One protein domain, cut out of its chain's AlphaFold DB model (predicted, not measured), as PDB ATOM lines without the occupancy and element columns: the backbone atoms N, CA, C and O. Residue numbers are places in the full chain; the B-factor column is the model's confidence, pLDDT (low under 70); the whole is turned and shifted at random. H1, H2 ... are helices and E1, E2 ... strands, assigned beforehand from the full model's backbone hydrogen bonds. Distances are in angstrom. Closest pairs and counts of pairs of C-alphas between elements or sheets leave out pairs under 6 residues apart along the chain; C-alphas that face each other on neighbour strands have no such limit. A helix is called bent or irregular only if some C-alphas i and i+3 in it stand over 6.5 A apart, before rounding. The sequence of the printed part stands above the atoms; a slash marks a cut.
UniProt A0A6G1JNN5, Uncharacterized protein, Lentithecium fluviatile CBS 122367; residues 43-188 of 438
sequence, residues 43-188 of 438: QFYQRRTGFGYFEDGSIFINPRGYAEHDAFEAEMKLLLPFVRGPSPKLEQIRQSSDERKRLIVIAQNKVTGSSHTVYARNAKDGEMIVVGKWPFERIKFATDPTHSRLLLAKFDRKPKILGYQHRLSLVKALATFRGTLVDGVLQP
ATOM      1  N   GLN A  43      59.568  38.864  -9.118       48.81
ATOM      2  CA  GLN A  43      58.530  38.225  -9.903       48.81
ATOM      3  C   GLN A  43      59.256  37.309 -10.871       48.81
ATOM      4  O   GLN A  43      59.490  37.704 -12.005       48.81
ATOM      5  N   PHE A  44      59.658  36.131 -10.385       41.88
ATOM      6  CA  PHE A  44      60.194  34.981 -11.106       41.88
ATOM      7  C   PHE A  44      60.005  35.087 -12.615       41.88
ATOM      8  O   PHE A  44      59.007  34.553 -13.083       41.88
ATOM      9  N   TYR A  45      60.887  35.787 -13.346       47.66
ATOM     10  CA  TYR A  45      60.920  35.924 -14.812       47.66
ATOM     11  C   TYR A  45      59.578  35.675 -15.520       47.66
ATOM     12  O   TYR A  45      59.493  34.907 -16.488       47.66
ATOM     13  N   GLN A  46      58.484  36.225 -14.980       48.34
ATOM     14  CA  GLN A  46      57.187  35.662 -15.313       48.34
ATOM     15  C   GLN A  46      56.823  36.322 -16.621       48.34
ATOM     16  O   GLN A  46      56.745  37.542 -16.737       48.34
ATOM     17  N   ARG A  47      56.705  35.474 -17.633       59.12
ATOM     18  CA  ARG A  47      56.506  35.797 -19.039       59.12
ATOM     19  C   ARG A  47      55.135  36.445 -19.253       59.12
ATOM     20  O   ARG A  47      54.228  35.805 -19.779       59.12
ATOM     21  N   ARG A  48      54.935  37.663 -18.745       62.62
ATOM     22  CA  ARG A  48      53.594  38.241 -18.620       62.62
ATOM     23  C   ARG A  48      53.149  38.851 -19.943       62.62
ATOM     24  O   ARG A  48      53.739  39.803 -20.442       62.62
ATOM     25  N   THR A  49      52.069  38.302 -20.475       86.12
ATOM     26  CA  THR A  49      51.175  38.970 -21.422       86.12
ATOM     27  C   THR A  49      50.737  40.317 -20.866       86.12
ATOM     28  O   THR A  49      50.745  40.494 -19.649       86.12
ATOM     29  N   GLY A  50      50.318  41.251 -21.712       90.12
ATOM     30  CA  GLY A  50      49.925  42.569 -21.228       90.12
ATOM     31  C   GLY A  50      49.034  43.339 -22.184       90.12
ATOM     32  O   GLY A  50      48.815  42.927 -23.327       90.12
ATOM     33  N   PHE A  51      48.539  44.471 -21.705       92.75
ATOM     34  CA  PHE A  51      47.787  45.431 -22.501       92.75
ATOM     35  C   PHE A  51      48.307  46.853 -22.277       92.75
ATOM     36  O   PHE A  51      48.938  47.140 -21.257       92.75
ATOM     37  N   GLY A  52      48.038  47.733 -23.233       92.12
ATOM     38  CA  GLY A  52      48.409  49.143 -23.177       92.12
ATOM     39  C   GLY A  52      47.394  50.023 -23.895       92.12
ATOM     40  O   GLY A  52      46.583  49.533 -24.687       92.12
ATOM     41  N   TYR A  53      47.438  51.318 -23.601       94.19
ATOM     42  CA  TYR A  53      46.573  52.319 -24.223       94.19
ATOM     43  C   TYR A  53      47.293  53.059 -25.347       94.19
ATOM     44  O   TYR A  53      48.489  53.331 -25.262       94.19
ATOM     45  N   PHE A  54      46.542  53.432 -26.371       93.81
ATOM     46  CA  PHE A  54      46.921  54.473 -27.317       93.81
ATOM     47  C   PHE A  54      46.482  55.850 -26.802       93.81
ATOM     48  O   PHE A  54      45.698  55.963 -25.856       93.81
ATOM     49  N   GLU A  55      46.978  56.909 -27.438       90.56
ATOM     50  CA  GLU A  55      46.672  58.301 -27.076       90.56
ATOM     51  C   GLU A  55      45.179  58.635 -27.135       90.56
ATOM     52  O   GLU A  55      44.695  59.404 -26.305       90.56
ATOM     53  N   ASP A  56      44.461  58.031 -28.086       89.38
ATOM     54  CA  ASP A  56      43.018  58.181 -28.317       89.38
ATOM     55  C   ASP A  56      42.155  57.384 -27.314       89.38
ATOM     56  O   ASP A  56      40.922  57.449 -27.344       89.38
ATOM     57  N   GLY A  57      42.792  56.619 -26.423       89.88
ATOM     58  CA  GLY A  57      42.131  55.741 -25.461       89.88
ATOM     59  C   GLY A  57      41.792  54.351 -26.001       89.88
ATOM     60  O   GLY A  57      41.244  53.538 -25.250       89.88
ATOM     61  N   SER A  58      42.121  54.048 -27.263       93.19
ATOM     62  CA  SER A  58      42.035  52.690 -27.806       93.19
ATOM     63  C   SER A  58      42.985  51.752 -27.057       93.19
ATOM     64  O   SER A  58      44.009  52.173 -26.517       93.19
ATOM     65  N   ILE A  59      42.660  50.461 -27.014       93.31
ATOM     66  CA  ILE A  59      43.453  49.456 -26.300       93.31
ATOM     67  C   ILE A  59      44.154  48.529 -27.283       93.31
ATOM     68  O   ILE A  59      43.533  47.970 -28.188       93.31
ATOM     69  N   PHE A  60      45.432  48.275 -27.013       94.50
ATOM     70  CA  PHE A  60      46.170  47.144 -27.552       94.50
ATOM     71  C   PHE A  60      46.300  46.038 -26.501       94.50
ATOM     72  O   PHE A  60      46.762  46.279 -25.386       94.50
ATOM     73  N   ILE A  61      45.927  44.811 -26.857       93.88
ATOM     74  CA  ILE A  61      46.076  43.625 -26.013       93.88
ATOM     75  C   ILE A  61      47.019  42.652 -26.713       93.88
ATOM     76  O   ILE A  61      46.730  42.176 -27.817       93.88
ATOM     77  N   ASN A  62      48.106  42.289 -26.036       93.19
ATOM     78  CA  ASN A  62      48.986  41.216 -26.466       93.19
ATOM     79  C   ASN A  62      48.757  39.966 -25.594       93.19
ATOM     80  O   ASN A  62      49.352  39.830 -24.517       93.19
ATOM     81  N   PRO A  63      47.900  39.028 -26.042       89.19
ATOM     82  CA  PRO A  63      47.674  37.765 -25.346       89.19
ATOM     83  C   PRO A  63      48.822  36.763 -25.535       89.19
ATOM     84  O   PRO A  63      48.752  35.651 -25.005       89.19
ATOM     85  N   ARG A  64      49.861  37.103 -26.311       81.81
ATOM     86  CA  ARG A  64      50.956  36.194 -26.652       81.81
ATOM     87  C   ARG A  64      52.089  36.339 -25.642       81.81
ATOM     88  O   ARG A  64      52.897  37.244 -25.767       81.81
ATOM     89  N   GLY A  65      52.182  35.397 -24.705       76.38
ATOM     90  CA  GLY A  65      53.353  35.175 -23.841       76.38
ATOM     91  C   GLY A  65      54.130  36.428 -23.398       76.38
ATOM     92  O   GLY A  65      53.559  37.477 -23.131       76.38
ATOM     93  N   TYR A  66      55.451  36.298 -23.281       79.94
ATOM     94  CA  TYR A  66      56.339  37.424 -23.001       79.94
ATOM     95  C   TYR A  66      56.657  38.188 -24.284       79.94
ATOM     96  O   TYR A  66      57.121  37.585 -25.253       79.94
ATOM     97  N   ALA A  67      56.468  39.503 -24.240       81.94
ATOM     98  CA  ALA A  67      57.114  40.450 -25.133       81.94
ATOM     99  C   ALA A  67      57.985  41.377 -24.277       81.94
ATOM    100  O   ALA A  67      57.552  41.818 -23.203       81.94
ATOM    101  N   GLU A  68      59.206  41.640 -24.741       87.19
ATOM    102  CA  GLU A  68      60.041  42.700 -24.177       87.19
ATOM    103  C   GLU A  68      59.338  44.046 -24.331       87.19
ATOM    104  O   GLU A  68      58.496  44.214 -25.217       87.19
ATOM    105  N   HIS A  69      59.664  44.996 -23.457       87.06
ATOM    106  CA  HIS A  69      59.046  46.318 -23.490       87.06
ATOM    107  C   HIS A  69      59.211  46.970 -24.868       87.06
ATOM    108  O   HIS A  69      58.221  47.396 -25.455       87.06
ATOM    109  N   ASP A  70      60.419  46.911 -25.429       88.69
ATOM    110  CA  ASP A  70      60.744  47.476 -26.740       88.69
ATOM    111  C   ASP A  70      59.987  46.779 -27.875       88.69
ATOM    112  O   ASP A  70      59.499  47.433 -28.796       88.69
ATOM    113  N   ALA A  71      59.823  45.454 -27.796       88.38
ATOM    114  CA  ALA A  71      59.048  44.695 -28.775       88.38
ATOM    115  C   ALA A  71      57.551  45.035 -28.701       88.38
ATOM    116  O   ALA A  71      56.890  45.175 -29.729       88.38
ATOM    117  N   PHE A  72      57.015  45.197 -27.490       90.56
ATOM    118  CA  PHE A  72      55.628  45.609 -27.278       90.56
ATOM    119  C   PHE A  72      55.402  47.056 -27.748       90.56
ATOM    120  O   PHE A  72      54.408  47.331 -28.420       90.56
ATOM    121  N   GLU A  73      56.340  47.964 -27.467       92.62
ATOM    122  CA  GLU A  73      56.336  49.336 -27.986       92.62
ATOM    123  C   GLU A  73      56.392  49.352 -29.518       92.62
ATOM    124  O   GLU A  73      55.605  50.056 -30.147       92.62
ATOM    125  N   ALA A  74      57.271  48.555 -30.131       90.50
ATOM    126  CA  ALA A  74      57.388  48.450 -31.583       90.50
ATOM    127  C   ALA A  74      56.095  47.930 -32.231       90.50
ATOM    128  O   ALA A  74      55.643  48.496 -33.227       90.50
ATOM    129  N   GLU A  75      55.451  46.910 -31.649       90.88
ATOM    130  CA  GLU A  75      54.147  46.426 -32.123       90.88
ATOM    131  C   GLU A  75      53.068  47.516 -32.019       90.88
ATOM    132  O   GLU A  75      52.300  47.715 -32.962       90.88
ATOM    133  N   MET A  76      53.018  48.266 -30.912       93.38
ATOM    134  CA  MET A  76      52.065  49.371 -30.776       93.38
ATOM    135  C   MET A  76      52.349  50.501 -31.775       93.38
ATOM    136  O   MET A  76      51.418  50.993 -32.410       93.38
ATOM    137  N   LYS A  77      53.615  50.883 -31.971       93.62
ATOM    138  CA  LYS A  77      54.027  51.879 -32.977       93.62
ATOM    139  C   LYS A  77      53.612  51.475 -34.380       93.62
ATOM    140  O   LYS A  77      53.086  52.299 -35.121       93.62
ATOM    141  N   LEU A  78      53.818  50.206 -34.723       91.56
ATOM    142  CA  LEU A  78      53.441  49.661 -36.019       91.56
ATOM    143  C   LEU A  78      51.931  49.796 -36.255       91.56
ATOM    144  O   LEU A  78      51.506  50.093 -37.365       91.56
ATOM    145  N   LEU A  79      51.122  49.602 -35.212       92.69
ATOM    146  CA  LEU A  79      49.661  49.666 -35.289       92.69
ATOM    147  C   LEU A  79      49.092  51.083 -35.138       92.69
ATOM    148  O   LEU A  79      47.922  51.294 -35.452       92.69
ATOM    149  N   LEU A  80      49.892  52.058 -34.706       92.81
ATOM    150  CA  LEU A  80      49.446  53.433 -34.479       92.81
ATOM    151  C   LEU A  80      48.769  54.072 -35.712       92.81
ATOM    152  O   LEU A  80      47.690  54.647 -35.542       92.81
ATOM    153  N   PRO A  81      49.298  53.941 -36.950       92.06
ATOM    154  CA  PRO A  81      48.624  54.468 -38.139       92.06
ATOM    155  C   PRO A  81      47.240  53.851 -38.357       92.06
ATOM    156  O   PRO A  81      46.309  54.555 -38.730       92.06
ATOM    157  N   PHE A  82      47.083  52.557 -38.066       92.25
ATOM    158  CA  PHE A  82      45.802  51.861 -38.192       92.25
ATOM    159  C   PHE A  82      44.785  52.307 -37.132       92.25
ATOM    160  O   PHE A  82      43.596  52.390 -37.413       92.25
ATOM    161  N   VAL A  83      45.223  52.613 -35.911       92.62
ATOM    162  CA  VAL A  83      44.317  53.116 -34.863       92.62
ATOM    163  C   VAL A  83      43.766  54.497 -35.229       92.62
ATOM    164  O   VAL A  83      42.576  54.765 -35.027       92.62
ATOM    165  N   ARG A  84      44.620  55.342 -35.822       91.44
ATOM    166  CA  ARG A  84      44.250  56.672 -36.328       91.44
ATOM    167  C   ARG A  84      43.372  56.590 -37.582       91.44
ATOM    168  O   ARG A  84      42.408  57.339 -37.672       91.44
ATOM    169  N   GLY A  85      43.660  55.664 -38.496       90.31
ATOM    170  CA  GLY A  85      42.886  55.413 -39.715       90.31
ATOM    171  C   GLY A  85      42.512  53.933 -39.858       90.31
ATOM    172  O   GLY A  85      43.250  53.185 -40.506       90.31
ATOM    173  N   PRO A  86      41.408  53.479 -39.241       91.12
ATOM    174  CA  PRO A  86      41.010  52.079 -39.261       91.12
ATOM    175  C   PRO A  86      40.379  51.691 -40.602       91.12
ATOM    176  O   PRO A  86      40.317  52.474 -41.548       91.12
ATOM    177  N   SER A  87      39.904  50.445 -40.702       90.88
ATOM    178  CA  SER A  87      39.218  49.990 -41.912       90.88
ATOM    179  C   SER A  87      37.968  50.846 -42.182       90.88
ATOM    180  O   SER A  87      37.319  51.283 -41.227       90.88
ATOM    181  N   PRO A  88      37.557  51.031 -43.453       90.94
ATOM    182  CA  PRO A  88      36.368  51.822 -43.788       90.94
ATOM    183  C   PRO A  88      35.108  51.372 -43.037       90.94
ATOM    184  O   PRO A  88      34.266  52.183 -42.668       90.94
ATOM    185  N   LYS A  89      35.004  50.069 -42.750       90.75
ATOM    186  CA  LYS A  89      33.906  49.492 -41.975       90.75
ATOM    187  C   LYS A  89      33.937  49.928 -40.507       90.75
ATOM    188  O   LYS A  89      32.895  50.267 -39.952       90.75
ATOM    189  N   LEU A  90      35.106  49.893 -39.871       91.88
ATOM    190  CA  LEU A  90      35.272  50.336 -38.485       91.88
ATOM    191  C   LEU A  90      35.084  51.855 -38.371       91.88
ATOM    192  O   LEU A  90      34.478  52.319 -37.405       91.88
ATOM    193  N   GLU A  91      35.519  52.611 -39.379       92.62
ATOM    194  CA  GLU A  91      35.325  54.060 -39.456       92.62
ATOM    195  C   GLU A  91      33.840  54.426 -39.600       92.62
ATOM    196  O   GLU A  91      33.333  55.269 -38.864       92.62
ATOM    197  N   GLN A  92      33.088  53.707 -40.437       92.62
ATOM    198  CA  GLN A  92      31.633  53.873 -40.535       92.62
ATOM    199  C   GLN A  92      30.930  53.611 -39.187       92.62
ATOM    200  O   GLN A  92      29.963  54.290 -38.829       92.62
ATOM    201  N   ILE A  93      31.420  52.648 -38.399       90.62
ATOM    202  CA  ILE A  93      30.902  52.395 -37.045       90.62
ATOM    203  C   ILE A  93      31.227  53.565 -36.104       90.62
ATOM    204  O   ILE A  93      30.369  53.938 -35.305       90.62
ATOM    205  N   ARG A  94      32.419  54.175 -36.212       91.69
ATOM    206  CA  ARG A  94      32.777  55.374 -35.426       91.69
ATOM    207  C   ARG A  94      31.864  56.554 -35.745       91.69
ATOM    208  O   ARG A  94      31.448  57.257 -34.835       91.69
ATOM    209  N   GLN A  95      31.547  56.747 -37.023       91.75
ATOM    210  CA  GLN A  95      30.698  57.849 -37.485       91.75
ATOM    211  C   GLN A  95      29.227  57.652 -37.109       91.75
ATOM    212  O   GLN A  95      28.538  58.609 -36.774       91.75
ATOM    213  N   SER A  96      28.739  56.411 -37.142       93.00
ATOM    214  CA  SER A  96      27.339  56.100 -36.822       93.00
ATOM    215  C   SER A  96      27.039  56.016 -35.324       93.00
ATOM    216  O   SER A  96      25.875  56.097 -34.940       93.00
ATOM    217  N   SER A  97      28.046  55.800 -34.472       89.44
ATOM    218  CA  SER A  97      27.861  55.563 -33.036       89.44
ATOM    219  C   SER A  97      28.814  56.412 -32.198       89.44
ATOM    220  O   SER A  97      30.002  56.102 -32.106       89.44
ATOM    221  N   ASP A  98      28.278  57.411 -31.493       87.06
ATOM    222  CA  ASP A  98      29.079  58.328 -30.669       87.06
ATOM    223  C   ASP A  98      29.824  57.609 -29.524       87.06
ATOM    224  O   ASP A  98      30.973  57.918 -29.212       87.06
ATOM    225  N   GLU A  99      29.219  56.552 -28.972       87.12
ATOM    226  CA  GLU A  99      29.793  55.738 -27.890       87.12
ATOM    227  C   GLU A  99      30.952  54.824 -28.335       87.12
ATOM    228  O   GLU A  99      31.681  54.302 -27.493       87.12
ATOM    229  N   ARG A 100      31.120  54.561 -29.641       88.69
ATOM    230  CA  ARG A 100      32.015  53.502 -30.164       88.69
ATOM    231  C   ARG A 100      33.158  54.049 -31.006       88.69
ATOM    232  O   ARG A 100      33.507  53.499 -32.055       88.69
ATOM    233  N   LYS A 101      33.765  55.130 -30.534       89.50
ATOM    234  CA  LYS A 101      34.913  55.762 -31.197       89.50
ATOM    235  C   LYS A 101      36.219  54.988 -30.986       89.50
ATOM    236  O   LYS A 101      37.074  54.966 -31.869       89.50
ATOM    237  N   ARG A 102      36.367  54.303 -29.848       91.25
ATOM    238  CA  ARG A 102      37.608  53.617 -29.452       91.25
ATOM    239  C   ARG A 102      37.681  52.187 -29.986       91.25
ATOM    240  O   ARG A 102      36.664  51.513 -30.157       91.25
ATOM    241  N   LEU A 103      38.903  51.717 -30.232       93.19
ATOM    242  CA  LEU A 103      39.180  50.378 -30.750       93.19
ATOM    243  C   LEU A 103      39.751  49.451 -29.679       93.19
ATOM    244  O   LEU A 103      40.546  49.848 -28.830       93.19
ATOM    245  N   ILE A 104      39.397  48.175 -29.793       93.94
ATOM    246  CA  ILE A 104      40.097  47.062 -29.159       93.94
ATOM    247  C   ILE A 104      40.902  46.366 -30.246       93.94
ATOM    248  O   ILE A 104      40.315  45.814 -31.179       93.94
ATOM    249  N   VAL A 105      42.224  46.347 -30.103       94.75
ATOM    250  CA  VAL A 105      43.146  45.659 -31.009       94.75
ATOM    251  C   VAL A 105      43.820  44.510 -30.265       94.75
ATOM    252  O   VAL A 105      44.425  44.704 -29.217       94.75
ATOM    253  N   ILE A 106      43.714  43.295 -30.799       93.81
ATOM    254  CA  ILE A 106      44.245  42.068 -30.198       93.81
ATOM    255  C   ILE A 106      45.261  41.436 -31.139       93.81
ATOM    256  O   ILE A 106      44.948  41.103 -32.284       93.81
ATOM    257  N   ALA A 107      46.458  41.177 -30.633       91.81
ATOM    258  CA  ALA A 107      47.514  40.528 -31.394       91.81
ATOM    259  C   ALA A 107      47.260  39.001 -31.526       91.81
ATOM    260  O   ALA A 107      47.235  38.284 -30.531       91.81
ATOM    261  N   GLN A 108      47.131  38.455 -32.753       85.06
ATOM    262  CA  GLN A 108      46.941  37.005 -32.988       85.06
ATOM    263  C   GLN A 108      48.238  36.153 -33.034       85.06
ATOM    264  O   GLN A 108      48.492  35.396 -32.103       85.06
ATOM    265  N   ASN A 109      49.073  36.271 -34.078       70.06
ATOM    266  CA  ASN A 109      50.287  35.449 -34.279       70.06
ATOM    267  C   ASN A 109      51.592  36.224 -34.066       70.06
ATOM    268  O   ASN A 109      51.690  37.330 -34.591       70.06
ATOM    269  N   LYS A 110      52.604  35.625 -33.404       60.91
ATOM    270  CA  LYS A 110      53.986  36.155 -33.432       60.91
ATOM    271  C   LYS A 110      54.313  36.568 -34.869       60.91
ATOM    272  O   LYS A 110      53.936  35.831 -35.772       60.91
ATOM    273  N   VAL A 111      54.923  37.738 -35.061       59.75
ATOM    274  CA  VAL A 111      55.325  38.242 -36.383       59.75
ATOM    275  C   VAL A 111      56.153  37.149 -37.065       59.75
ATOM    276  O   VAL A 111      57.296  36.910 -36.683       59.75
ATOM    277  N   THR A 112      55.546  36.394 -37.982       57.56
ATOM    278  CA  THR A 112      56.237  35.335 -38.720       57.56
ATOM    279  C   THR A 112      56.656  35.952 -40.044       57.56
ATOM    280  O   THR A 112      55.835  36.102 -40.953       57.56
ATOM    281  N   GLY A 113      57.912  36.390 -40.117       69.06
ATOM    282  CA  GLY A 113      58.423  37.146 -41.261       69.06
ATOM    283  C   GLY A 113      57.700  38.483 -41.433       69.06
ATOM    284  O   GLY A 113      57.390  39.159 -40.460       69.06
ATOM    285  N   SER A 114      57.379  38.857 -42.670       73.62
ATOM    286  CA  SER A 114      56.792  40.155 -43.030       73.62
ATOM    287  C   SER A 114      55.277  40.272 -42.802       73.62
ATOM    288  O   SER A 114      54.657  41.198 -43.319       73.62
ATOM    289  N   SER A 115      54.639  39.348 -42.070       82.12
ATOM    290  CA  SER A 115      53.184  39.377 -41.867       82.12
ATOM    291  C   SER A 115      52.783  39.456 -40.393       82.12
ATOM    292  O   SER A 115      53.203  38.651 -39.559       82.12
ATOM    293  N   HIS A 116      51.915  40.416 -40.070       85.50
ATOM    294  CA  HIS A 116      51.360  40.612 -38.734       85.50
ATOM    295  C   HIS A 116      49.835  40.506 -38.787       85.50
ATOM    296  O   HIS A 116      49.188  41.120 -39.625       85.50
ATOM    297  N   THR A 117      49.228  39.701 -37.913       89.94
ATOM    298  CA  THR A 117      47.763  39.544 -37.875       89.94
ATOM    299  C   THR A 117      47.197  40.029 -36.551       89.94
ATOM    300  O   THR A 117      47.615  39.555 -35.485       89.94
ATOM    301  N   VAL A 118      46.196  40.903 -36.633       93.00
ATOM    302  CA  VAL A 118      45.437  41.407 -35.486       93.00
ATOM    303  C   VAL A 118      43.942  41.168 -35.651       93.00
ATOM    304  O   VAL A 118      43.433  40.940 -36.752       93.00
ATOM    305  N   TYR A 119      43.240  41.250 -34.532       93.50
ATOM    306  CA  TYR A 119      41.795  41.358 -34.471       93.50
ATOM    307  C   TYR A 119      41.423  42.740 -33.961       93.50
ATOM    308  O   TYR A 119      41.916  43.141 -32.912       93.50
ATOM    309  N   ALA A 120      40.555  43.445 -34.675       94.31
ATOM    310  CA  ALA A 120      40.112  44.775 -34.287       94.31
ATOM    311  C   ALA A 120      38.586  44.858 -34.234       94.31
ATOM    312  O   ALA A 120      37.891  44.205 -35.015       94.31
ATOM    313  N   ARG A 121      38.065  45.648 -33.296       93.12
ATOM    314  CA  ARG A 121      36.663  46.081 -33.288       93.12
ATOM    315  C   ARG A 121      36.504  47.385 -32.525       93.12
ATOM    316  O   ARG A 121      37.279  47.654 -31.609       93.12
ATOM    317  N   ASN A 122      35.457  48.133 -32.842       93.19
ATOM    318  CA  ASN A 122      35.027  49.262 -32.027       93.19
ATOM    319  C   ASN A 122      34.332  48.765 -30.764       93.19
ATOM    320  O   ASN A 122      33.622  47.755 -30.794       93.19
ATOM    321  N   ALA A 123      34.510  49.495 -29.674       91.50
ATOM    322  CA  ALA A 123      33.860  49.201 -28.409       91.50
ATOM    323  C   ALA A 123      33.507  50.489 -27.674       91.50
ATOM    324  O   ALA A 123      34.103  51.539 -27.923       91.50
ATOM    325  N   LYS A 124      32.533  50.376 -26.775       89.56
ATOM    326  CA  LYS A 124      32.184  51.440 -25.835       89.56
ATOM    327  C   LYS A 124      32.784  51.208 -24.455       89.56
ATOM    328  O   LYS A 124      33.135  50.081 -24.096       89.56
ATOM    329  N   ASP A 125      32.846  52.271 -23.664       85.81
ATOM    330  CA  ASP A 125      33.290  52.190 -22.276       85.81
ATOM    331  C   ASP A 125      32.376  51.252 -21.467       85.81
ATOM    332  O   ASP A 125      31.151  51.237 -21.603       85.81
ATOM    333  N   GLY A 126      33.000  50.390 -20.667       80.12
ATOM    334  CA  GLY A 126      32.343  49.361 -19.859       80.12
ATOM    335  C   GLY A 126      31.950  48.102 -20.639       80.12
ATOM    336  O   GLY A 126      31.475  47.134 -20.039       80.12
ATOM    337  N   GLU A 127      32.152  48.061 -21.960       83.81
ATOM    338  CA  GLU A 127      31.783  46.899 -22.768       83.81
ATOM    339  C   GLU A 127      32.636  45.669 -22.426       83.81
ATOM    340  O   GLU A 127      33.838  45.752 -22.147       83.81
ATOM    341  N   MET A 128      32.009  44.491 -22.479       81.19
ATOM    342  CA  MET A 128      32.736  43.231 -22.369       81.19
ATOM    343  C   MET A 128      33.668  43.071 -23.559       81.19
ATOM    344  O   MET A 128      33.317  43.393 -24.688       81.19
ATOM    345  N   ILE A 129      34.838  42.490 -23.336       77.56
ATOM    346  CA  ILE A 129      35.874  42.350 -24.377       77.56
ATOM    347  C   ILE A 129      35.443  41.417 -25.491       77.56
ATOM    348  O   ILE A 129      35.802  41.621 -26.652       77.56
ATOM    349  N   VAL A 130      34.661  40.401 -25.140       73.56
ATOM    350  CA  VAL A 130      34.182  39.404 -26.085       73.56
ATOM    351  C   VAL A 130      32.666  39.387 -26.048       73.56
ATOM    352  O   VAL A 130      32.054  38.630 -25.299       73.56
ATOM    353  N   VAL A 131      32.063  40.236 -26.877       71.88
ATOM    354  CA  VAL A 131      30.619  40.242 -27.114       71.88
ATOM    355  C   VAL A 131      30.344  39.452 -28.388       71.88
ATOM    356  O   VAL A 131      30.787  39.836 -29.465       71.88
ATOM    357  N   GLY A 132      29.589  38.355 -28.285       66.12
ATOM    358  CA  GLY A 132      29.239  37.526 -29.450       66.12
ATOM    359  C   GLY A 132      28.485  38.291 -30.547       66.12
ATOM    360  O   GLY A 132      28.647  37.985 -31.722       66.12
ATOM    361  N   LYS A 133      27.728  39.331 -30.168       77.62
ATOM    362  CA  LYS A 133      26.976  40.207 -31.083       77.62
ATOM    363  C   LYS A 133      27.874  41.059 -31.991       77.62
ATOM    364  O   LYS A 133      27.456  41.398 -33.092       77.62
ATOM    365  N   TRP A 134      29.086  41.398 -31.547       80.56
ATOM    366  CA  TRP A 134      30.000  42.294 -32.264       80.56
ATOM    367  C   TRP A 134      31.326  41.577 -32.517       80.56
ATOM    368  O   TRP A 134      32.258  41.691 -31.714       80.56
ATOM    369  N   PRO A 135      31.400  40.787 -33.599       85.06
ATOM    370  CA  PRO A 135      32.580  39.998 -33.901       85.06
ATOM    371  C   PRO A 135      33.766  40.888 -34.269       85.06
ATOM    372  O   PRO A 135      33.606  42.017 -34.729       85.06
ATOM    373  N   PHE A 136      34.967  40.340 -34.108       90.69
ATOM    374  CA  PHE A 136      36.187  41.025 -34.505       90.69
ATOM    375  C   PHE A 136      36.402  40.934 -36.014       90.69
ATOM    376  O   PHE A 136      36.159  39.893 -36.632       90.69
ATOM    377  N   GLU A 137      36.927  42.006 -36.590       92.00
ATOM    378  CA  GLU A 137      37.489  42.003 -37.933       92.00
ATOM    379  C   GLU A 137      38.925  41.480 -37.867       92.00
ATOM    380  O   GLU A 137      39.712  41.891 -37.010       92.00
ATOM    381  N   ARG A 138      39.272  40.532 -38.741       92.38
ATOM    382  CA  ARG A 138      40.641  40.021 -38.840       92.38
ATOM    383  C   ARG A 138      41.398  40.840 -39.870       92.38
ATOM    384  O   ARG A 138      40.981  40.923 -41.020       92.38
ATOM    385  N   ILE A 139      42.541  41.371 -39.465       91.25
ATOM    386  CA  ILE A 139      43.338  42.265 -40.295       91.25
ATOM    387  C   ILE A 139      44.739  41.686 -40.396       91.25
ATOM    388  O   ILE A 139      45.371  41.370 -39.385       91.25
ATOM    389  N   LYS A 140      45.196  41.486 -41.630       91.44
ATOM    390  CA  LYS A 140      46.541  41.005 -41.937       91.44
ATOM    391  C   LYS A 140      47.340  42.152 -42.523       91.44
ATOM    392  O   LYS A 140      47.029  42.634 -43.607       91.44
ATOM    393  N   PHE A 141      48.375  42.552 -41.815       89.06
ATOM    394  CA  PHE A 141      49.331  43.544 -42.249       89.06
ATOM    395  C   PHE A 141      50.537  42.875 -42.897       89.06
ATOM    396  O   PHE A 141      51.054  41.892 -42.363       89.06
ATOM    397  N   ALA A 142      50.987  43.423 -44.018       88.50
ATOM    398  CA  ALA A 142      52.334  43.220 -44.524       88.50
ATOM    399  C   ALA A 142      53.220  44.344 -43.978       88.50
ATOM    400  O   ALA A 142      52.872  45.522 -44.098       88.50
ATOM    401  N   THR A 143      54.334  43.980 -43.358       84.81
ATOM    402  CA  THR A 143      55.338  44.916 -42.858       84.81
ATOM    403  C   THR A 143      56.514  44.969 -43.811       84.81
ATOM    404  O   THR A 143      56.841  43.979 -44.468       84.81
ATOM    405  N   ASP A 144      57.183  46.112 -43.820       84.75
ATOM    406  CA  ASP A 144      58.495  46.253 -44.445       84.75
ATOM    407  C   ASP A 144      59.509  45.253 -43.837       84.75
ATOM    408  O   ASP A 144      59.315  44.849 -42.681       84.75
ATOM    409  N   PRO A 145      60.589  44.842 -44.539       80.00
ATOM    410  CA  PRO A 145      61.622  43.975 -43.965       80.00
ATOM    411  C   PRO A 145      62.273  44.559 -42.705       80.00
ATOM    412  O   PRO A 145      62.766  43.815 -41.865       80.00
ATOM    413  N   THR A 146      62.231  45.887 -42.541       77.56
ATOM    414  CA  THR A 146      62.699  46.579 -41.330       77.56
ATOM    415  C   THR A 146      61.703  46.541 -40.164       77.56
ATOM    416  O   THR A 146      62.007  47.046 -39.086       77.56
ATOM    417  N   HIS A 147      60.494  45.998 -40.366       74.19
ATOM    418  CA  HIS A 147      59.381  45.963 -39.403       74.19
ATOM    419  C   HIS A 147      58.968  47.324 -38.819       74.19
ATOM    420  O   HIS A 147      58.244  47.388 -37.828       74.19
ATOM    421  N   SER A 148      59.392  48.422 -39.444       76.06
ATOM    422  CA  SER A 148      59.165  49.780 -38.945       76.06
ATOM    423  C   SER A 148      57.851  50.392 -39.437       76.06
ATOM    424  O   SER A 148      57.297  51.281 -38.788       76.06
ATOM    425  N   ARG A 149      57.344  49.934 -40.590       81.19
ATOM    426  CA  ARG A 149      56.176  50.507 -41.269       81.19
ATOM    427  C   ARG A 149      55.249  49.430 -41.824       81.19
ATOM    428  O   ARG A 149      55.680  48.350 -42.235       81.19
ATOM    429  N   LEU A 150      53.961  49.767 -41.849       83.25
ATOM    430  CA  LEU A 150      52.922  48.998 -42.525       83.25
ATOM    431  C   LEU A 150      52.964  49.307 -44.026       83.25
ATOM    432  O   LEU A 150      52.886  50.472 -44.406       83.25
ATOM    433  N   LEU A 151      53.062  48.275 -44.864       81.19
ATOM    434  CA  LEU A 151      53.019  48.412 -46.325       81.19
ATOM    435  C   LEU A 151      51.607  48.199 -46.866       81.19
ATOM    436  O   LEU A 151      51.130  48.951 -47.708       81.19
ATOM    437  N   LEU A 152      50.929  47.154 -46.388       81.94
ATOM    438  CA  LEU A 152      49.624  46.760 -46.905       81.94
ATOM    439  C   LEU A 152      48.760  46.185 -45.785       81.94
ATOM    440  O   LEU A 152      49.238  45.384 -44.984       81.94
ATOM    441  N   ALA A 153      47.475  46.532 -45.763       86.94
ATOM    442  CA  ALA A 153      46.485  45.928 -44.878       86.94
ATOM    443  C   ALA A 153      45.455  45.146 -45.703       86.94
ATOM    444  O   ALA A 153      44.830  45.685 -46.614       86.94
ATOM    445  N   LYS A 154      45.270  43.862 -45.388       88.00
ATOM    446  CA  LYS A 154      44.209  43.015 -45.946       88.00
ATOM    447  C   LYS A 154      43.153  42.765 -44.878       88.00
ATOM    448  O   LYS A 154      43.447  42.183 -43.831       88.00
ATOM    449  N   PHE A 155      41.929  43.177 -45.180       89.12
ATOM    450  CA  PHE A 155      40.770  43.046 -44.305       89.12
ATOM    451  C   PHE A 155      40.001  41.773 -44.647       89.12
ATOM    452  O   PHE A 155      39.559  41.578 -45.781       89.12
ATOM    453  N   ASP A 156      39.860  40.879 -43.674       84.88
ATOM    454  CA  ASP A 156      39.071  39.666 -43.841       84.88
ATOM    455  C   ASP A 156      37.588  40.007 -43.637       84.88
ATOM    456  O   ASP A 156      37.191  40.526 -42.591       84.88
ATOM    457  N   ARG A 157      36.744  39.703 -44.628       76.75
ATOM    458  CA  ARG A 157      35.302  40.008 -44.554       76.75
ATOM    459  C   ARG A 157      34.568  39.114 -43.556       76.75
ATOM    460  O   ARG A 157      33.476  39.463 -43.106       76.75
ATOM    461  N   LYS A 158      35.142  37.954 -43.218       81.75
ATOM    462  CA  LYS A 158      34.506  36.976 -42.336       81.75
ATOM    463  C   LYS A 158      34.650  37.403 -40.870       81.75
ATOM    464  O   LYS A 158      35.778  37.477 -40.375       81.75
ATOM    465  N   PRO A 159      33.536  37.641 -40.154       81.50
ATOM    466  CA  PRO A 159      33.584  37.997 -38.743       81.50
ATOM    467  C   PRO A 159      34.249  36.889 -37.923       81.50
ATOM    468  O   PRO A 159      33.921  35.708 -38.073       81.50
ATOM    469  N   LYS A 160      35.170  37.257 -37.026       84.81
ATOM    470  CA  LYS A 160      35.836  36.304 -36.136       84.81
ATOM    471  C   LYS A 160      35.254  36.363 -34.731       84.81
ATOM    472  O   LYS A 160      35.368  37.362 -34.023       84.81
ATOM    473  N   ILE A 161      34.716  35.227 -34.295       85.38
ATOM    474  CA  ILE A 161      34.390  34.976 -32.893       85.38
ATOM    475  C   ILE A 161      35.617  34.349 -32.226       85.38
ATOM    476  O   ILE A 161      36.198  33.378 -32.725       85.38
ATOM    477  N   LEU A 162      36.035  34.921 -31.099       85.19
ATOM    478  CA  LEU A 162      37.172  34.416 -30.335       85.19
ATOM    479  C   LEU A 162      36.775  33.139 -29.589       85.19
ATOM    480  O   LEU A 162      35.780  33.123 -28.860       85.19
ATOM    481  N   GLY A 163      37.563  32.076 -29.769       85.00
ATOM    482  CA  GLY A 163      37.377  30.805 -29.068       85.00
ATOM    483  C   GLY A 163      37.768  30.891 -27.593       85.00
ATOM    484  O   GLY A 163      38.561  31.748 -27.205       85.00
ATOM    485  N   TYR A 164      37.242  29.973 -26.783       83.31
ATOM    486  CA  TYR A 164      37.390  29.934 -25.322       83.31
ATOM    487  C   TYR A 164      38.829  30.148 -24.821       83.31
ATOM    488  O   TYR A 164      39.079  31.039 -24.013       83.31
ATOM    489  N   GLN A 165      39.790  29.393 -25.362       83.88
ATOM    490  CA  GLN A 165      41.199  29.482 -24.959       83.88
ATOM    491  C   GLN A 165      41.787  30.876 -25.197       83.88
ATOM    492  O   GLN A 165      42.515  31.405 -24.363       83.88
ATOM    493  N   HIS A 166      41.414  31.512 -26.310       85.31
ATOM    494  CA  HIS A 166      41.877  32.859 -26.612       85.31
ATOM    495  C   HIS A 166      41.277  33.881 -25.636       85.31
ATOM    496  O   HIS A 166      41.981  34.783 -25.190       85.31
ATOM    497  N   ARG A 167      40.010  33.703 -25.229       86.19
ATOM    498  CA  ARG A 167      39.374  34.549 -24.203       86.19
ATOM    499  C   ARG A 167      40.101  34.452 -22.862       86.19
ATOM    500  O   ARG A 167      40.340  35.479 -22.239       86.19
ATOM    501  N   LEU A 168      40.505  33.248 -22.447       84.56
ATOM    502  CA  LEU A 168      41.293  33.064 -21.223       84.56
ATOM    503  C   LEU A 168      42.643  33.787 -21.291       84.56
ATOM    504  O   LEU A 168      43.042  34.433 -20.321       84.56
ATOM    505  N   SER A 169      43.338  33.721 -22.428       87.38
ATOM    506  CA  SER A 169      44.600  34.450 -22.616       87.38
ATOM    507  C   SER A 169      44.412  35.966 -22.575       87.38
ATOM    508  O   SER A 169      45.270  36.664 -22.042       87.38
ATOM    509  N   LEU A 170      43.283  36.482 -23.070       88.62
ATOM    510  CA  LEU A 170      42.960  37.907 -22.957       88.62
ATOM    511  C   LEU A 170      42.782  38.326 -21.504       88.62
ATOM    512  O   LEU A 170      43.411  39.291 -21.089       88.62
ATOM    513  N   VAL A 171      41.999  37.579 -20.717       86.50
ATOM    514  CA  VAL A 171      41.817  37.865 -19.281       86.50
ATOM    515  C   VAL A 171      43.165  37.916 -18.560       86.50
ATOM    516  O   VAL A 171      43.408  38.828 -17.774       86.50
ATOM    517  N   LYS A 172      44.077  36.989 -18.880       86.44
ATOM    518  CA  LYS A 172      45.445  37.000 -18.339       86.44
ATOM    519  C   LYS A 172      46.244  38.230 -18.780       86.44
ATOM    520  O   LYS A 172      46.939  38.820 -17.958       86.44
ATOM    521  N   ALA A 173      46.142  38.632 -20.046       89.12
ATOM    522  CA  ALA A 173      46.820  39.821 -20.567       89.12
ATOM    523  C   ALA A 173      46.331  41.107 -19.895       89.12
ATOM    524  O   ALA A 173      47.129  41.972 -19.553       89.12
ATOM    525  N   LEU A 174      45.033  41.200 -19.630       87.69
ATOM    526  CA  LEU A 174      44.405  42.379 -19.030       87.69
ATOM    527  C   LEU A 174      44.690  42.541 -17.543       87.69
ATOM    528  O   LEU A 174      44.468  43.609 -16.988       87.69
ATOM    529  N   ALA A 175      45.208  41.502 -16.890       85.62
ATOM    530  CA  ALA A 175      45.697  41.620 -15.524       85.62
ATOM    531  C   ALA A 175      46.996  42.445 -15.438       85.62
ATOM    532  O   ALA A 175      47.366  42.882 -14.352       85.62
ATOM    533  N   THR A 176      47.705  42.636 -16.559       87.12
ATOM    534  CA  THR A 176      49.017  43.294 -16.585       87.12
ATOM    535  C   THR A 176      48.997  44.502 -17.514       87.12
ATOM    536  O   THR A 176      49.110  44.378 -18.734       87.12
ATOM    537  N   PHE A 177      48.893  45.687 -16.922       88.62
ATOM    538  CA  PHE A 177      49.056  46.941 -17.647       88.62
ATOM    539  C   PHE A 177      50.535  47.185 -17.973       88.62
ATOM    540  O   PHE A 177      51.398  47.021 -17.109       88.62
ATOM    541  N   ARG A 178      50.831  47.547 -19.224       88.38
ATOM    542  CA  ARG A 178      52.195  47.786 -19.723       88.38
ATOM    543  C   ARG A 178      52.536  49.260 -19.892       88.38
ATOM    544  O   ARG A 178      53.710  49.597 -19.793       88.38
ATOM    545  N   GLY A 179      51.546  50.110 -20.143       90.44
ATOM    546  CA  GLY A 179      51.768  51.532 -20.367       90.44
ATOM    547  C   GLY A 179      50.805  52.153 -21.372       90.44
ATOM    548  O   GLY A 179      49.896  51.502 -21.892       90.44
ATOM    549  N   THR A 180      51.036  53.429 -21.646       92.25
ATOM    550  CA  THR A 180      50.333  54.223 -22.652       92.25
ATOM    551  C   THR A 180      51.341  54.674 -23.703       92.25
ATOM    552  O   THR A 180      52.364  55.259 -23.354       92.25
ATOM    553  N   LEU A 181      51.077  54.403 -24.981       92.94
ATOM    554  CA  LEU A 181      51.895  54.906 -26.082       92.94
ATOM    555  C   LEU A 181      51.551  56.382 -26.308       92.94
ATOM    556  O   LEU A 181      50.434  56.674 -26.728       92.94
ATOM    557  N   VAL A 182      52.495  57.280 -26.021       90.94
ATOM    558  CA  VAL A 182      52.371  58.739 -26.188       90.94
ATOM    559  C   VAL A 182      53.570  59.243 -26.982       90.94
ATOM    560  O   VAL A 182      54.702  58.898 -26.652       90.94
ATOM    561  N   ASP A 183      53.324  59.996 -28.049       89.88
ATOM    562  CA  ASP A 183      54.326  60.521 -28.982       89.88
ATOM    563  C   ASP A 183      55.270  59.434 -29.517       89.88
ATOM    564  O   ASP A 183      56.467  59.629 -29.727       89.88
ATOM    565  N   GLY A 184      54.723  58.230 -29.710       88.31
ATOM    566  CA  GLY A 184      55.499  57.071 -30.131       88.31
ATOM    567  C   GLY A 184      56.488  56.577 -29.071       88.31
ATOM    568  O   GLY A 184      57.491  55.980 -29.429       88.31
ATOM    569  N   VAL A 185      56.250  56.791 -27.781       92.12
ATOM    570  CA  VAL A 185      57.036  56.182 -26.696       92.12
ATOM    571  C   VAL A 185      56.085  55.527 -25.707       92.12
ATOM    572  O   VAL A 185      55.069  56.115 -25.328       92.12
ATOM    573  N   LEU A 186      56.376  54.289 -25.303       91.44
ATOM    574  CA  LEU A 186      55.533  53.579 -24.353       91.44
ATOM    575  C   LEU A 186      55.870  54.029 -22.934       91.44
ATOM    576  O   LEU A 186      56.860  53.622 -22.333       91.44
ATOM    577  N   GLN A 187      55.025  54.883 -22.376       89.50
ATOM    578  CA  GLN A 187      55.214  55.399 -21.030       89.50
ATOM    579  C   GLN A 187      54.519  54.488 -20.012       89.50
ATOM    580  O   GLN A 187      53.387  54.064 -20.251       89.50
ATOM    581  N   PRO A 188      55.106  54.239 -18.829       81.31
ATOM    582  CA  PRO A 188      54.482  53.417 -17.786       81.31
ATOM    583  C   PRO A 188      53.240  54.070 -17.145       81.31
ATOM    584  O   PRO A 188      52.568  53.453 -16.320       81.31
TER     585      PRO A 188
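What this domain is: This is residues 43 to 188 of the 438 residues of an uncharacterized protein of Lentithecium fluviatile CBS 122367 (UniProt A0A6G1JNN5). A strongly twisted sheet of eight strands curls round one long helix, H1; the shorter H2 is over E4 on the same face, and H3 packs on E1 and E2 from the other face. The printed part has 146 residues with three named helices and eight named strands, in the order E1 E2 H1 H2 E3 E4 E5 E6 H3 E7 E8. The sheet is mixed, in the order E6 E5 E4 E3 E2 E1 E7 E8, and the class is mixed, helices and strands. The whole is compact, with a radius of gyration of the C-alphas of 14.5 A and spans of 45 by 33 by 29 A.

Where its parts are: E1, residues 50 to 53, begins at C-alpha 50 (49.925, 42.569, -21.228), and E2 is residues 59 to 62. H1, residues 69 to 84, is 22.2 A long, with a kink of 36 degrees near residue 78; it is irregular, C-alphas 78 and 81 being 7.1 A apart. H2 is residues 88 to 96. E3, residues 102 to 112, is 27.7 A long and bends by 62 degrees at residue 109. E4, residues 115 to 123, is 25.5 A long, and E5, residues 136 to 143, 21.3 A. E6, residues 150 to 160, is 22.2 A long and bends by 80 degrees at residue 157. H3, residues 164 to 174, is 15.6 A long. E7 is residues 177 to 182, and E8, residues 185 to 187, ends at C-alpha 187 (55.214, 55.399, -21.030).

How they stand to each other: In the sheet, the hairpin E1 and E2 is antiparallel, with N 52 and O 60 at 2.9 A. E2 and E3 are parallel, with N 61 and O 105 at 2.8 A; with H1 and H2 between them they form a strand-helix-strand unit, two parallel neighbour strands joined through helices, with a left-handed crossover. E3 to E6 form a meander, each strand the antiparallel neighbour of the one before: N 106 and O 119 are at 2.8 A, N 141 and O 116 at 2.7 A, and N 154 and O 140 at 2.8 A. E1 and E7 are parallel, with N 178 and O 51 at 2.8 A, and the hairpin E7 and E8 is antiparallel, with N 180 and O 187 at 2.8 A. The edge strands are E6 and E8. H1 is on the sheet; the closest C-alphas of H1 and E8 are those of Glu 73 and Leu 186, 5.6 A apart. H2 lies over E4 at a height over the sheet of 9.2 A, and H3 only just over E1, with 3 of its C-alphas falling on that strand. Every O i to N i+4 pair is within hydrogen-bond range in H2 and H3, and 10 of 12 in H1.

The domain as a whole: The C-alphas farthest apart, those of Phe 44 and Ser 96, are 46.8 A apart. The printed part has no cut; the one long link is E4 to E5, 12 residues. The mean pLDDT of the printed part is 85.4, and it is under 70 at residues 43 to 48, 110 to 113 and 132.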